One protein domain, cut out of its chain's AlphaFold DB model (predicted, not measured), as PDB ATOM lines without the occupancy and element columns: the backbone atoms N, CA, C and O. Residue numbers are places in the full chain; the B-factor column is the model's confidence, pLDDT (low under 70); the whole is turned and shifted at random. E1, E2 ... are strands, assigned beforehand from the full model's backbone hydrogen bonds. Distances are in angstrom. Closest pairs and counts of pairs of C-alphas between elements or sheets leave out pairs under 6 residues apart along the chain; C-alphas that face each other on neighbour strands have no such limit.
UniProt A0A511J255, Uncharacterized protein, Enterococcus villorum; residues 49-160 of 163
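AT A GLANCE: This is residues 49 to 160 of the 163 residues of an uncharacterized protein of Enterococcus villorum (UniProt A0A511J255). Picture one antiparallel sheet of seven strands, curled like part of a barrel and folded back on itself, so that E1, E2 and E5 make one leaf, E3, E6 and E7 the leaf facing it, and the long strand E4 the hinge between them. The edge strands E1 and E7 come towards each other on the side away from E4 without pairing, and the stretch before E1 puts residues 53 and 54 alongside E7; two loops, around residues 84 and 135, reach to opposite ends of the longest axis. The printed part has 112 residues with seven named strands, E1 to E7 in that order along the chain, and no named helix; the sheet's order is E1 E2 E5 E4 E3 E6 E7, antiparallel throughout. The class is all strand, though under half of the residues, 50 of 112, are in named elements. The whole is compact, with a radius of gyration of the C-alphas of 13.0 A and spans of 38 by 31 by 19 A.

HOW THE PARTS SIT: Start at the hinge, E4, residues 107 to 116, an inner strand. On one side of it find E3, residues 90 to 96, with N 93 and O 110 at 2.8 A; the two form a hairpin. On its other side is E5, residues 120 to 126, also a hairpin with E4, where N 113 and O 125 are 2.9 A apart. E3, E4 and E5 are a meander, each strand the antiparallel neighbour of the one before. Beyond E5 look for E2, residues 73 to 78, with N 76 and O 124 at 2.8 A, and then the edge strand E1, residues 64 to 70, in a hairpin with E2, with N 68 and O 75 at 2.9 A. Beyond E3 is E6, residues 138 to 143, with N 94 and O 140 at 2.9 A, and then the other edge strand, E7, residues 150 to 156, in a hairpin with E6, with N 139 and O 155 at 2.9 A. E2 E3 E4 E5 and E3 E4 E5 E6 are Greek keys, four strands in a row, three of them a meander and the first the antiparallel neighbour of the fourth. The sheet is a folded sheet, bent back into two leaves that face each other, with 24 pairs of C-alphas within 11 A. The closest C-alphas of E1 and E7, those of Ile 64 and Val 153, are 7.3 A apart. E2 and E6 are apart, and so are E1 and E3. Residues 53 to 54 pair antiparallel with residues 153 to 154 of E7.

IN THESE COORDINATES: Find C-alpha 64 at (-25.135, 23.005, 16.687); from there E1 runs 16.4 A to Val 70. E2 goes from Lys 73 to Lys 78, 16.2 A, and E3 from Gly 90 to Ser 96, 19.8 A. E4, the longest strand, runs 26.8 A from C-alpha 107 at (-5.876, 25.738, 23.657) to C-alpha 116. E5 covers 14.8 A from Asp 120 to Ala 126, and E6 16.4 A from Tyr 138 to Asp 143. E7 runs 17.9 A from Thr 150 to C-alpha 156 at (-11.976, 27.619, 9.893).

THE WHOLE: The two C-alphas farthest apart, those of Glu 84 and Asn 135, are 38.8 A apart. The printed part has no cut. The links E2 to E3 and E5 to E6 are long, with 11 residues each. The sheet is strongly twisted, its C-alphas lying up to 9.5 A off their best plane. The mean pLDDT of the printed part is 89.1; look for low confidence, under 70, at residues 81 to 87 and 117 to 120.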
ATOM      1  N   THR A  49     -23.104  35.387   9.367       88.88
ATOM      2  CA  THR A  49     -23.168  33.922   9.376       88.88
ATOM      3  C   THR A  49     -21.780  33.336   9.125       88.88
ATOM      4  O   THR A  49     -21.098  33.731   8.178       88.88
ATOM      5  N   ILE A  50     -21.390  32.366   9.949       91.50
ATOM      6  CA  ILE A  50     -20.118  31.649   9.840       91.50
ATOM      7  C   ILE A  50     -20.347  30.274   9.215       91.50
ATOM      8  O   ILE A  50     -21.271  29.546   9.589       91.50
ATOM      9  N   SER A  51     -19.467  29.893   8.289       91.94
ATOM     10  CA  SER A  51     -19.400  28.516   7.789       91.94
ATOM     11  C   SER A  51     -18.695  27.602   8.787       91.94
ATOM     12  O   SER A  51     -17.710  27.982   9.415       91.94
ATOM     13  N   TYR A  52     -19.182  26.371   8.925       95.75
ATOM     14  CA  TYR A  52     -18.605  25.402   9.849       95.75
ATOM     15  C   TYR A  52     -18.849  23.963   9.400       95.75
ATOM     16  O   TYR A  52     -19.747  23.670   8.606       95.75
ATOM     17  N   LYS A  53     -18.052  23.046   9.945       96.56
ATOM     18  CA  LYS A  53     -18.194  21.606   9.754       96.56
ATOM     19  C   LYS A  53     -18.780  20.971  11.009       96.56
ATOM     20  O   LYS A  53     -18.200  21.065  12.088       96.56
ATOM     21  N   ASN A  54     -19.894  20.261  10.844       95.50
ATOM     22  CA  ASN A  54     -20.436  19.391  11.886       95.50
ATOM     23  C   ASN A  54     -19.557  18.146  12.060       95.50
ATOM     24  O   ASN A  54     -19.191  17.495  11.079       95.50
ATOM     25  N   LEU A  55     -19.242  17.815  13.311       95.50
ATOM     26  CA  LEU A  55     -18.437  16.654  13.686       95.50
ATOM     27  C   LEU A  55     -19.285  15.612  14.418       95.50
ATOM     28  O   LEU A  55     -19.311  14.452  14.008       95.50
ATOM     29  N   SER A  56     -20.006  16.020  15.464       94.25
ATOM     30  CA  SER A  56     -20.861  15.124  16.242       94.25
ATOM     31  C   SER A  56     -21.935  15.871  17.034       94.25
ATOM     32  O   SER A  56     -21.907  17.093  17.177       94.25
ATOM     33  N   SER A  57     -22.873  15.105  17.588       92.06
ATOM     34  CA  SER A  57     -23.716  15.549  18.699       92.06
ATOM     35  C   SER A  57     -22.939  15.557  20.012       92.06
ATOM     36  O   SER A  57     -21.899  14.905  20.126       92.06
ATOM     37  N   ASP A  58     -23.459  16.270  21.002       90.12
ATOM     38  CA  ASP A  58     -22.953  16.237  22.367       90.12
ATOM     39  C   ASP A  58     -23.394  14.979  23.134       90.12
ATOM     40  O   ASP A  58     -24.106  14.121  22.608       90.12
ATOM     41  N   THR A  59     -22.971  14.867  24.395       88.12
ATOM     42  CA  THR A  59     -23.287  13.723  25.270       88.12
ATOM     43  C   THR A  59     -24.783  13.518  25.536       88.12
ATOM     44  O   THR A  59     -25.171  12.431  25.964       88.12
ATOM     45  N   LEU A  60     -25.629  14.514  25.265       85.88
ATOM     46  CA  LEU A  60     -27.087  14.435  25.390       85.88
ATOM     47  C   LEU A  60     -27.784  14.263  24.028       85.88
ATOM     48  O   LEU A  60     -28.989  14.022  23.980       85.88
ATOM     49  N   GLY A  61     -27.042  14.315  22.918       86.81
ATOM     50  CA  GLY A  61     -27.567  14.193  21.559       86.81
ATOM     51  C   GLY A  61     -27.937  15.529  20.904       86.81
ATOM     52  O   GLY A  61     -28.575  15.536  19.851       86.81
ATOM     53  N   GLU A  62     -27.555  16.661  21.495       87.50
ATOM     54  CA  GLU A  62     -27.770  17.996  20.933       87.50
ATOM     55  C   GLU A  62     -26.695  18.310  19.881       87.50
ATOM     56  O   GLU A  62     -25.552  17.868  19.986       87.50
ATOM     57  N   THR A  63     -27.046  19.069  18.842       91.75
ATOM     58  CA  THR A  63     -26.110  19.488  17.780       91.75
ATOM     59  C   THR A  63     -26.214  20.986  17.563       91.75
ATOM     60  O   THR A  63     -27.303  21.545  17.695       91.75
ATOM     61  N   ILE A  64     -25.114  21.619  17.162       93.44
ATOM     62  CA  ILE A  64     -25.135  23.005  16.687       93.44
ATOM     63  C   ILE A  64     -25.780  23.048  15.295       93.44
ATOM     64  O   ILE A  64     -25.480  22.221  14.435       93.44
ATOM     65  N   THR A  65     -26.698  23.988  15.088       94.19
ATOM     66  CA  THR A  65     -27.458  24.170  13.841       94.19
ATOM     67  C   THR A  65     -27.093  25.449  13.102       94.19
ATOM     68  O   THR A  65     -27.289  25.531  11.889       94.19
ATOM     69  N   SER A  66     -26.525  26.436  13.791       93.44
ATOM     70  CA  SER A  66     -26.057  27.686  13.186       93.44
ATOM     71  C   SER A  66     -24.971  28.340  14.026       93.44
ATOM     72  O   SER A  66     -24.939  28.162  15.244       93.44
ATOM     73  N   LEU A  67     -24.114  29.107  13.347       95.44
ATOM     74  CA  LEU A  67     -23.098  29.970  13.937       95.44
ATOM     75  C   LEU A  67     -23.128  31.345  13.276       95.44
ATOM     76  O   LEU A  67     -23.249  31.450  12.051       95.44
ATOM     77  N   SER A  68     -22.976  32.383  14.087       94.00
ATOM     78  CA  SER A  68     -22.894  33.767  13.633       94.00
ATOM     79  C   SER A  68     -22.011  34.607  14.547       94.00
ATOM     80  O   SER A  68     -21.786  34.250  15.700       94.00
ATOM     81  N   ILE A  69     -21.532  35.734  14.032       92.62
ATOM     82  CA  ILE A  69     -20.921  36.804  14.821       92.62
ATOM     83  C   ILE A  69     -21.982  37.876  15.023       92.62
ATOM     84  O   ILE A  69     -22.506  38.383  14.032       92.62
ATOM     85  N   VAL A  70     -22.279  38.200  16.277       90.81
ATOM     86  CA  VAL A  70     -23.196  39.276  16.679       90.81
ATOM     87  C   VAL A  70     -22.472  40.102  17.732       90.81
ATOM     88  O   VAL A  70     -21.954  39.528  18.685       90.81
ATOM     89  N   ASP A  71     -22.371  41.417  17.538       90.00
ATOM     90  CA  ASP A  71     -21.667  42.330  18.452       90.00
ATOM     91  C   ASP A  71     -20.269  41.820  18.867       90.00
ATOM     92  O   ASP A  71     -19.910  41.784  20.044       90.00
ATOM     93  N   ASN A  72     -19.483  41.379  17.876       90.44
ATOM     94  CA  ASN A  72     -18.161  40.757  18.035       90.44
ATOM     95  C   ASN A  72     -18.109  39.489  18.890       90.44
ATOM     96  O   ASN A  72     -17.034  39.079  19.324       90.44
ATOM     97  N   LYS A  73     -19.232  38.828  19.129       92.94
ATOM     98  CA  LYS A  73     -19.268  37.568  19.862       92.94
ATOM     99  C   LYS A  73     -19.717  36.434  18.972       92.94
ATOM    100  O   LYS A  73     -20.577  36.591  18.109       92.94
ATOM    101  N   LEU A  74     -19.137  35.262  19.215       94.75
ATOM    102  CA  LEU A  74     -19.599  34.037  18.588       94.75
ATOM    103  C   LEU A  74     -20.925  33.614  19.227       94.75
ATOM    104  O   LEU A  74     -20.982  33.318  20.420       94.75
ATOM    105  N   VAL A  75     -21.967  33.542  18.412       94.31
ATOM    106  CA  VAL A  75     -23.293  33.055  18.784       94.31
ATOM    107  C   VAL A  75     -23.543  31.723  18.088       94.31
ATOM    108  O   VAL A  75     -23.292  31.574  16.890       94.31
ATOM    109  N   ALA A  76     -24.043  30.746  18.837       93.69
ATOM    110  CA  ALA A  76     -24.393  29.424  18.344       93.69
ATOM    111  C   ALA A  76     -25.833  29.066  18.699       93.69
ATOM    112  O   ALA A  76     -26.290  29.328  19.805       93.69
ATOM    113  N   THR A  77     -26.537  28.394  17.793       91.75
ATOM    114  CA  THR A  77     -27.847  27.799  18.095       91.75
ATOM    115  C   THR A  77     -27.714  26.287  18.125       91.75
ATOM    116  O   THR A  77     -27.080  25.709  17.240       91.75
ATOM    117  N   LYS A  78     -28.321  25.634  19.117       89.88
ATOM    118  CA  LYS A  78     -28.422  24.171  19.203       89.88
ATOM    119  C   LYS A  78     -29.847  23.667  18.977       89.88
ATOM    120  O   LYS A  78     -30.814  24.405  19.134       89.88
ATOM    121  N   THR A  79     -29.982  22.386  18.639       86.56
ATOM    122  CA  THR A  79     -31.267  21.764  18.266       86.56
ATOM    123  C   THR A  79     -32.363  21.840  19.327       86.56
ATOM    124  O   THR A  79     -33.533  21.963  18.972       86.56
ATOM    125  N   LYS A  80     -32.023  21.692  20.608       77.44
ATOM    126  CA  LYS A  80     -32.962  21.706  21.741       77.44
ATOM    127  C   LYS A  80     -32.195  21.811  23.058       77.44
ATOM    128  O   LYS A  80     -30.970  21.745  23.055       77.44
ATOM    129  N   ASN A  81     -32.929  21.926  24.163       68.50
ATOM    130  CA  ASN A  81     -32.398  21.772  25.513       68.50
ATOM    131  C   ASN A  81     -32.991  20.517  26.162       68.50
ATOM    132  O   ASN A  81     -34.208  20.309  26.129       68.50
ATOM    133  N   HIS A  82     -32.152  19.671  26.747       64.25
ATOM    134  CA  HIS A  82     -32.609  18.529  27.532       64.25
ATOM    135  C   HIS A  82     -33.189  18.987  28.879       64.25
ATOM    136  O   HIS A  82     -32.469  19.359  29.798       64.25
ATOM    137  N   ASN A  83     -34.516  18.916  29.019       55.16
ATOM    138  CA  ASN A  83     -35.207  19.257  30.269       55.16
ATOM    139  C   ASN A  83     -35.213  18.110  31.304       55.16
ATOM    140  O   ASN A  83     -35.482  18.356  32.474       55.16
ATOM    141  N   GLU A  84     -34.922  16.867  30.903       52.44
ATOM    142  CA  GLU A  84     -35.074  15.684  31.775       52.44
ATOM    143  C   GLU A  84     -33.814  15.332  32.589       52.44
ATOM    144  O   GLU A  84     -33.924  14.712  33.643       52.44
ATOM    145  N   LEU A  85     -32.625  15.742  32.130       54.81
ATOM    146  CA  LEU A  85     -31.326  15.429  32.759       54.81
ATOM    147  C   LEU A  85     -30.585  16.672  33.283       54.81
ATOM    148  O   LEU A  85     -29.454  16.569  33.755       54.81
ATOM    149  N   GLY A  86     -31.236  17.835  33.232       61.88
ATOM    150  CA  GLY A  86     -30.650  19.132  33.556       61.88
ATOM    151  C   GLY A  86     -30.283  19.933  32.308       61.88
ATOM    152  O   GLY A  86     -29.865  19.386  31.289       61.88
ATOM    153  N   VAL A  87     -30.444  21.253  32.405       65.94
ATOM    154  CA  VAL A  87     -30.104  22.192  31.335       65.94
ATOM    155  C   VAL A  87     -28.594  22.219  31.153       65.94
ATOM    156  O   VAL A  87     -27.857  22.575  32.075       65.94
ATOM    157  N   LYS A  88     -28.127  21.896  29.946       72.31
ATOM    158  CA  LYS A  88     -26.731  22.117  29.596       72.31
ATOM    159  C   LYS A  88     -26.512  23.591  29.287       72.31
ATOM    160  O   LYS A  88     -26.997  24.101  28.279       72.31
ATOM    161  N   VAL A  89     -25.785  24.250  30.184       77.94
ATOM    162  CA  VAL A  89     -25.619  25.709  30.188       77.94
ATOM    163  C   VAL A  89     -24.480  26.215  29.315       77.94
ATOM    164  O   VAL A  89     -24.428  27.416  29.084       77.94
ATOM    165  N   GLY A  90     -23.595  25.345  28.816       88.19
ATOM    166  CA  GLY A  90     -22.538  25.798  27.925       88.19
ATOM    167  C   GLY A  90     -21.624  24.729  27.343       88.19
ATOM    168  O   GLY A  90     -21.712  23.543  27.668       88.19
ATOM    169  N   TYR A  91     -20.748  25.205  26.463       94.38
ATOM    170  CA  TYR A  91     -19.740  24.454  25.718       94.38
ATOM    171  C   TYR A  91     -18.428  25.233  25.748       94.38
ATOM    172  O   TYR A  91     -18.444  26.455  25.859       94.38
ATOM    173  N   TYR A  92     -17.293  24.556  25.625       96.81
ATOM    174  CA  TYR A  92     -16.005  25.244  25.542       96.81
ATOM    175  C   TYR A  92     -15.603  25.496  24.096       96.81
ATOM    176  O   TYR A  92     -15.860  24.670  23.219       96.81
ATOM    177  N   LEU A  93     -14.924  26.615  23.873       98.00
ATOM    178  CA  LEU A  93     -14.273  26.937  22.616       98.00
ATOM    179  C   LEU A  93     -12.771  26.695  22.749       98.00
ATOM    180  O   LEU A  93     -12.127  27.185  23.681       98.00
ATOM    181  N   TYR A  94     -12.218  25.954  21.798       98.38
ATOM    182  CA  TYR A  94     -10.791  25.682  21.700       98.38
ATOM    183  C   TYR A  94     -10.235  26.215  20.384       98.38
ATOM    184  O   TYR A  94     -10.889  26.086  19.353       98.38
ATOM    185  N   SER A  95      -9.015  26.743  20.397       97.75
ATOM    186  CA  SER A  95      -8.217  26.995  19.197       97.75
ATOM    187  C   SER A  95      -7.216  25.862  18.961       97.75
ATOM    188  O   SER A  95      -6.732  25.224  19.900       97.75
ATOM    189  N   SER A  96      -6.905  25.578  17.698       97.88
ATOM    190  CA  SER A  96      -5.893  24.592  17.316       97.88
ATOM    191  C   SER A  96      -5.384  24.843  15.897       97.88
ATOM    192  O   SER A  96      -6.112  25.331  15.035       97.88
ATOM    193  N   ASP A  97      -4.145  24.440  15.627       97.19
ATOM    194  CA  ASP A  97      -3.592  24.404  14.270       97.19
ATOM    195  C   ASP A  97      -3.780  23.046  13.573       97.19
ATOM    196  O   ASP A  97      -3.381  22.876  12.416       97.19
ATOM    197  N   SER A  98      -4.395  22.079  14.262       97.25
ATOM    198  CA  SER A  98      -4.688  20.748  13.732       97.25
ATOM    199  C   SER A  98      -6.104  20.673  13.148       97.25
ATOM    200  O   SER A  98      -7.054  21.113  13.804       97.25
ATOM    201  N   PRO A  99      -6.294  20.056  11.962       95.56
ATOM    202  CA  PRO A  99      -7.618  19.790  11.388       95.56
ATOM    203  C   PRO A  99      -8.371  18.650  12.095       95.56
ATOM    204  O   PRO A  99      -9.513  18.350  11.736       95.56
ATOM    205  N   VAL A 100      -7.733  17.987  13.063       96.62
ATOM    206  CA  VAL A 100      -8.331  16.981  13.946       96.62
ATOM    207  C   VAL A 100      -8.194  17.478  15.379       96.62
ATOM    208  O   VAL A 100      -7.097  17.836  15.808       96.62
ATOM    209  N   PHE A 101      -9.305  17.510  16.112       96.94
ATOM    210  CA  PHE A 101      -9.306  17.974  17.493       96.94
ATOM    211  C   PHE A 101      -8.556  17.001  18.410       96.94
ATOM    212  O   PHE A 101      -8.885  15.817  18.473       96.94
ATOM    213  N   GLU A 102      -7.600  17.535  19.165       95.94
ATOM    214  CA  GLU A 102      -6.874  16.834  20.218       95.94
ATOM    215  C   GLU A 102      -6.753  17.763  21.430       95.94
ATOM    216  O   GLU A 102      -6.127  18.819  21.344       95.94
ATOM    217  N   GLU A 103      -7.334  17.385  22.572       93.38
ATOM    218  CA  GLU A 103      -7.369  18.256  23.758       93.38
ATOM    219  C   GLU A 103      -5.964  18.662  24.234       93.38
ATOM    220  O   GLU A 103      -5.745  19.814  24.593       93.38
ATOM    221  N   ASN A 104      -4.996  17.741  24.186       94.44
ATOM    222  CA  ASN A 104      -3.639  17.970  24.696       94.44
ATOM    223  C   ASN A 104      -2.835  19.010  23.902       94.44
ATOM    224  O   ASN A 104      -1.807  19.483  24.387       94.44
ATOM    225  N   THR A 105      -3.249  19.320  22.673       95.94
ATOM    226  CA  THR A 105      -2.556  20.269  21.787       95.94
ATOM    227  C   THR A 105      -3.408  21.494  21.467       95.94
ATOM    228  O   THR A 105      -2.873  22.522  21.052       95.94
ATOM    229  N   ALA A 106      -4.723  21.413  21.678       97.38
ATOM    230  CA  ALA A 106      -5.634  22.534  21.553       97.38
ATOM    231  C   ALA A 106      -5.562  23.459  22.781       97.38
ATOM    232  O   ALA A 106      -5.329  23.029  23.909       97.38
ATOM    233  N   THR A 107      -5.810  24.750  22.574       97.69
ATOM    234  CA  THR A 107      -5.876  25.738  23.657       97.69
ATOM    235  C   THR A 107      -7.326  26.088  23.928       97.69
ATOM    236  O   THR A 107      -8.036  26.506  23.022       97.69
ATOM    237  N   LYS A 108      -7.782  25.941  25.172       97.31
ATOM    238  CA  LYS A 108      -9.109  26.408  25.586       97.31
ATOM    239  C   LYS A 108      -9.102  27.932  25.691       97.31
ATOM    240  O   LYS A 108      -8.290  28.465  26.445       97.31
ATOM    241  N   ILE A 109      -9.990  28.611  24.973       97.06
ATOM    242  CA  ILE A 109      -9.966  30.079  24.848       97.06
ATOM    243  C   ILE A 109     -11.240  30.767  25.332       97.06
ATOM    244  O   ILE A 109     -11.167  31.902  25.785       97.06
ATOM    245  N   ASP A 110     -12.389  30.094  25.273       97.12
ATOM    246  CA  ASP A 110     -13.667  30.682  25.673       97.12
ATOM    247  C   ASP A 110     -14.672  29.598  26.099       97.12
ATOM    248  O   ASP A 110     -14.405  28.392  26.039       97.12
ATOM    249  N   MET A 111     -15.841  30.039  26.537       95.44
ATOM    250  CA  MET A 111     -17.032  29.265  26.795       95.44
ATOM    251  C   MET A 111     -18.220  29.941  26.106       95.44
ATOM    252  O   MET A 111     -18.417  31.147  26.222       95.44
ATOM    253  N   LEU A 112     -19.036  29.144  25.422       94.38
ATOM    254  CA  LEU A 112     -20.335  29.559  24.918       94.38
ATOM    255  C   LEU A 112     -21.381  29.181  25.964       94.38
ATOM    256  O   LEU A 112     -21.533  27.996  26.269       94.38
ATOM    257  N   LEU A 113     -22.076  30.171  26.513       91.50
ATOM    258  CA  LEU A 113     -23.084  30.017  27.560       91.50
ATOM    259  C   LEU A 113     -24.479  30.303  27.022       91.50
ATOM    260  O   LEU A 113     -24.631  31.122  26.126       91.50
ATOM    261  N   LEU A 114     -25.511  29.673  27.586       87.75
ATOM    262  CA  LEU A 114     -26.894  30.057  27.287       87.75
ATOM    263  C   LEU A 114     -27.106  31.539  27.613       87.75
ATOM    264  O   LEU A 114     -26.913  31.932  28.764       87.75
ATOM    265  N   ASP A 115     -27.548  32.318  26.624       72.94
ATOM    266  CA  ASP A 115     -27.793  33.760  26.777       72.94
ATOM    267  C   ASP A 115     -28.830  34.025  27.884       72.94
ATOM    268  O   ASP A 115     -28.594  34.753  28.851       72.94
ATOM    269  N   ASN A 116     -29.966  33.319  27.830       71.38
ATOM    270  CA  ASN A 116     -30.978  33.397  28.875       71.38
ATOM    271  C   ASN A 116     -31.636  32.040  29.142       71.38
ATOM    272  O   ASN A 116     -32.683  31.751  28.559       71.38
ATOM    273  N   PRO A 117     -31.136  31.244  30.103       66.19
ATOM    274  CA  PRO A 117     -31.639  29.893  30.353       66.19
ATOM    275  C   PRO A 117     -33.124  29.823  30.762       66.19
ATOM    276  O   PRO A 117     -33.683  28.729  30.794       66.19
ATOM    277  N   GLN A 118     -33.782  30.951  31.067       65.06
ATOM    278  CA  GLN A 118     -35.221  31.009  31.353       65.06
ATOM    279  C   GLN A 118     -36.101  31.392  30.150       65.06
ATOM    280  O   GLN A 118     -37.318  31.224  30.228       65.06
ATOM    281  N   ARG A 119     -35.530  31.927  29.064       61.09
ATOM    282  CA  ARG A 119     -36.281  32.414  27.887       61.09
ATOM    283  C   ARG A 119     -35.837  31.786  26.578       61.09
ATOM    284  O   ARG A 119     -36.686  31.479  25.748       61.09
ATOM    285  N   ASP A 120     -34.534  31.595  26.416       66.38
ATOM    286  CA  ASP A 120     -33.928  30.956  25.263       66.38
ATOM    287  C   ASP A 120     -33.021  29.831  25.748       66.38
ATOM    288  O   ASP A 120     -32.040  30.013  26.464       66.38
ATOM    289  N   THR A 121     -33.411  28.625  25.375       73.38
ATOM    290  CA  THR A 121     -32.761  27.401  25.830       73.38
ATOM    291  C   THR A 121     -31.838  26.807  24.766       73.38
ATOM    292  O   THR A 121     -31.250  25.744  24.967       73.38
ATOM    293  N   THR A 122     -31.716  27.487  23.627       86.19
ATOM    294  CA  THR A 122     -31.050  26.998  22.419       86.19
ATOM    295  C   THR A 122     -29.956  27.923  21.917       86.19
ATOM    296  O   THR A 122     -29.043  27.442  21.251       86.19
ATOM    297  N   THR A 123     -30.017  29.213  22.237       90.12
ATOM    298  CA  THR A 123     -28.987  30.177  21.845       90.12
ATOM    299  C   THR A 123     -27.897  30.250  22.900       90.12
ATOM    300  O   THR A 123     -28.155  30.398  24.096       90.12
ATOM    301  N   LEU A 124     -26.664  30.125  22.427       92.00
ATOM    302  CA  LEU A 124     -25.440  30.196  23.195       92.00
ATOM    303  C   LEU A 124     -24.624  31.388  22.696       92.00
ATOM    304  O   LEU A 124     -24.493  31.574  21.489       92.00
ATOM    305  N   GLU A 125     -24.021  32.135  23.605       93.94
ATOM    306  CA  GLU A 125     -23.157  33.271  23.304       93.94
ATOM    307  C   GLU A 125     -21.792  33.083  23.974       93.94
ATOM    308  O   GLU A 125     -21.693  32.632  25.118       93.94
ATOM    309  N   ALA A 126     -20.728  33.408  23.245       95.12
ATOM    310  CA  ALA A 126     -19.367  33.445  23.755       95.12
ATOM    311  C   ALA A 126     -19.185  34.511  24.850       95.12
ATOM    312  O   ALA A 126     -19.782  35.594  24.814       95.12
ATOM    313  N   CYS A 127     -18.337  34.224  25.838       94.38
ATOM    314  CA  CYS A 127     -18.095  35.173  26.921       94.38
ATOM    315  C   CYS A 127     -17.214  36.338  26.461       94.38
ATOM    316  O   CYS A 127     -17.388  37.457  26.955       94.38
ATOM    317  N   PHE A 128     -16.288  36.089  25.533       93.44
ATOM    318  CA  PHE A 128     -15.314  37.067  25.068       93.44
ATOM    319  C   PHE A 128     -15.571  37.525  23.631       93.44
ATOM    320  O   PHE A 128     -16.241  36.873  22.832       93.44
ATOM    321  N   ASP A 129     -15.026  38.702  23.327       93.00
ATOM    322  CA  ASP A 129     -14.998  39.262  21.979       93.00
ATOM    323  C   ASP A 129     -14.036  38.432  21.107       93.00
ATOM    324  O   ASP A 129     -12.907  38.139  21.524       93.00
ATOM    325  N   ILE A 130     -14.460  38.070  19.895       92.56
ATOM    326  CA  ILE A 130     -13.675  37.276  18.940       92.56
ATOM    327  C   ILE A 130     -12.338  37.935  18.574       92.56
ATOM    328  O   ILE A 130     -11.384  37.239  18.240       92.56
ATOM    329  N   ASN A 131     -12.221  39.260  18.704       90.94
ATOM    330  CA  ASN A 131     -10.981  40.004  18.481       90.94
ATOM    331  C   ASN A 131      -9.896  39.675  19.519       90.94
ATOM    332  O   ASN A 131      -8.729  40.014  19.331       90.94
ATOM    333  N   THR A 132     -10.264  39.022  20.625       92.31
ATOM    334  CA  THR A 132      -9.319  38.537  21.641       92.31
ATOM    335  C   THR A 132      -8.809  37.124  21.359       92.31
ATOM    336  O   THR A 132      -7.890  36.659  22.037       92.31
ATOM    337  N   TYR A 133      -9.382  36.427  20.372       94.06
ATOM    338  CA  TYR A 133      -9.010  35.053  20.069       94.06
ATOM    339  C   TYR A 133      -7.613  34.979  19.433       94.06
ATOM    340  O   TYR A 133      -7.251  35.816  18.602       94.06
ATOM    341  N   PRO A 134      -6.797  33.974  19.800       93.94
ATOM    342  CA  PRO A 134      -5.472  33.812  19.220       93.94
ATOM    343  C   PRO A 134      -5.578  33.382  17.758       93.94
ATOM    344  O   PRO A 134      -6.351  32.488  17.442       93.94
ATOM    345  N   ASN A 135      -4.730  33.922  16.880       92.44
ATOM    346  CA  ASN A 135      -4.628  33.439  15.500       92.44
ATOM    347  C   ASN A 135      -4.358  31.925  15.472       92.44
ATOM    348  O   ASN A 135      -3.286  31.478  15.875       92.44
ATOM    349  N   ALA A 136      -5.323  31.156  14.973       95.19
ATOM    350  CA  ALA A 136      -5.263  29.705  14.855       95.19
ATOM    351  C   ALA A 136      -5.915  29.263  13.547       95.19
ATOM    352  O   ALA A 136      -6.802  29.947  13.031       95.19
ATOM    353  N   LYS A 137      -5.499  28.115  13.002       96.50
ATOM    354  CA  LYS A 137      -6.103  27.594  11.761       96.50
ATOM    355  C   LYS A 137      -7.530  27.099  11.951       96.50
ATOM    356  O   LYS A 137      -8.314  27.187  11.012       96.50
ATOM    357  N   TYR A 138      -7.855  26.582  13.132       98.00
ATOM    358  CA  TYR A 138      -9.152  25.995  13.436       98.00
ATOM    359  C   TYR A 138      -9.624  26.378  14.833       98.00
ATOM    360  O   TYR A 138      -8.832  26.503  15.771       98.00
ATOM    361  N   TYR A 139     -10.940  26.466  14.976       98.31
ATOM    362  CA  TYR A 139     -11.620  26.566  16.259       98.31
ATOM    363  C   TYR A 139     -12.625  25.434  16.414       98.31
ATOM    364  O   TYR A 139     -13.219  24.982  15.436       98.31
ATOM    365  N   TYR A 140     -12.824  24.981  17.647       98.56
ATOM    366  CA  TYR A 140     -13.703  23.863  17.960       98.56
ATOM    367  C   TYR A 140     -14.643  24.201  19.104       98.56
ATOM    368  O   TYR A 140     -14.191  24.618  20.169       98.56
ATOM    369  N   ILE A 141     -15.940  23.957  18.901       98.00
ATOM    370  CA  ILE A 141     -16.928  23.942  19.985       98.00
ATOM    371  C   ILE A 141     -16.978  22.519  20.527       98.00
ATOM    372  O   ILE A 141     -17.214  21.568  19.777       98.00
ATOM    373  N   VAL A 142     -16.732  22.376  21.824       97.31
ATOM    374  CA  VAL A 142     -16.466  21.091  22.465       97.31
ATOM    375  C   VAL A 142     -17.367  20.912  23.679       97.31
ATOM    376  O   VAL A 142     -17.435  21.762  24.571       97.31
ATOM    377  N   ASP A 143     -18.047  19.769  23.725       93.88
ATOM    378  CA  ASP A 143     -18.652  19.261  24.948       93.88
ATOM    379  C   ASP A 143     -17.585  18.583  25.808       93.88
ATOM    380  O   ASP A 143     -16.822  17.766  25.308       93.88
ATOM    381  N   THR A 144     -17.551  18.902  27.098       88.94
ATOM    382  CA  THR A 144     -16.600  18.321  28.065       88.94
ATOM    383  C   THR A 144     -17.309  17.656  29.249       88.94
ATOM    384  O   THR A 144     -16.719  17.427  30.306       88.94
ATOM    385  N   ASN A 145     -18.604  17.366  29.105       82.12
ATOM    386  CA  ASN A 145     -19.392  16.757  30.165       82.12
ATOM    387  C   ASN A 145     -18.980  15.312  30.469       82.12
ATOM    388  O   ASN A 145     -18.547  14.553  29.607       82.12
ATOM    389  N   TYR A 146     -19.199  14.911  31.725       73.75
ATOM    390  CA  TYR A 146     -19.065  13.525  32.193       73.75
ATOM    391  C   TYR A 146     -17.699  12.875  31.910       73.75
ATOM    392  O   TYR A 146     -17.612  11.660  31.752       73.75
ATOM    393  N   SER A 147     -16.617  13.665  31.900       80.44
ATOM    394  CA  SER A 147     -15.254  13.221  31.544       80.44
ATOM    395  C   SER A 147     -15.096  12.762  30.089       80.44
ATOM    396  O   SER A 147     -14.095  12.134  29.748       80.44
ATOM    397  N   VAL A 148     -16.075  13.059  29.230       86.25
ATOM    398  CA  VAL A 148     -16.028  12.786  27.796       86.25
ATOM    399  C   VAL A 148     -15.840  14.105  27.069       86.25
ATOM    400  O   VAL A 148     -16.542  15.080  27.329       86.25
ATOM    401  N   ILE A 149     -14.884  14.119  26.147       92.31
ATOM    402  CA  ILE A 149     -14.573  15.291  25.343       92.31
ATOM    403  C   ILE A 149     -15.009  15.015  23.920       92.31
ATOM    404  O   ILE A 149     -14.446  14.163  23.232       92.31
ATOM    405  N   THR A 150     -16.033  15.742  23.505       94.56
ATOM    406  CA  THR A 150     -16.733  15.509  22.252       94.56
ATOM    407  C   THR A 150     -16.698  16.796  21.430       94.56
ATOM    408  O   THR A 150     -17.464  17.723  21.712       94.56
ATOM    409  N   PRO A 151     -15.799  16.904  20.434       96.75
ATOM    410  CA  PRO A 151     -15.778  18.046  19.533       96.75
ATOM    411  C   PRO A 151     -17.013  17.995  18.632       96.75
ATOM    412  O   PRO A 151     -17.205  17.045  17.883       96.75
ATOM    413  N   MET A 152     -17.851  19.024  18.698       96.75
ATOM    414  CA  MET A 152     -19.133  19.054  17.989       96.75
ATOM    415  C   MET A 152     -19.031  19.753  16.642       96.75
ATOM    416  O   MET A 152     -19.641  19.324  15.663       96.75
ATOM    417  N   VAL A 153     -18.256  20.834  16.594       97.62
ATOM    418  CA  VAL A 153     -18.111  21.697  15.424       97.62
ATOM    419  C   VAL A 153     -16.649  22.065  15.235       97.62
ATOM    420  O   VAL A 153     -15.947  22.300  16.214       97.62
ATOM    421  N   GLN A 154     -16.226  22.151  13.976       98.19
ATOM    422  CA  GLN A 154     -14.986  22.788  13.542       98.19
ATOM    423  C   GLN A 154     -15.312  24.041  12.723       98.19
ATOM    424  O   GLN A 154     -16.165  24.000  11.836       98.19
ATOM    425  N   ILE A 155     -14.604  25.129  13.000       97.50
ATOM    426  CA  ILE A 155     -14.694  26.415  12.308       97.50
ATOM    427  C   ILE A 155     -13.309  26.726  11.738       97.50
ATOM    428  O   ILE A 155     -12.313  26.593  12.455       97.50
ATOM    429  N   ASP A 156     -13.230  27.131  10.472       95.75
ATOM    430  CA  ASP A 156     -11.976  27.619   9.893       95.75
ATOM    431  C   ASP A 156     -11.599  28.963  10.525       95.75
ATOM    432  O   ASP A 156     -12.438  29.845  10.695       95.75
ATOM    433  N   GLY A 157     -10.325  29.148  10.866       93.00
ATOM    434  CA  GLY A 157      -9.882  30.331  11.604       93.00
ATOM    435  C   GLY A 157     -10.135  31.654  10.885       93.00
ATOM    436  O   GLY A 157     -10.429  32.656  11.534       93.00
ATOM    437  N   SER A 158     -10.123  31.636   9.549       91.19
ATOM    438  CA  SER A 158     -10.452  32.787   8.699       91.19
ATOM    439  C   SER A 158     -11.913  33.231   8.789       91.19
ATOM    440  O   SER A 158     -12.249  34.321   8.335       91.19
ATOM    441  N   GLU A 159     -12.803  32.396   9.329       89.06
ATOM    442  CA  GLU A 159     -14.190  32.792   9.560       89.06
ATOM    443  C   GLU A 159     -14.365  33.639  10.825       89.06
ATOM    444  O   GLU A 159     -15.349  34.375  10.903       89.06
ATOM    445  N   LEU A 160     -13.431  33.539  11.782       84.56
ATOM    446  CA  LEU A 160     -13.516  34.169  13.104       84.56
ATOM    447  C   LEU A 160     -12.529  35.317  13.311       84.56
ATOM    448  O   LEU A 160     -12.881  36.290  13.964       84.56
TER     449      LEU A 160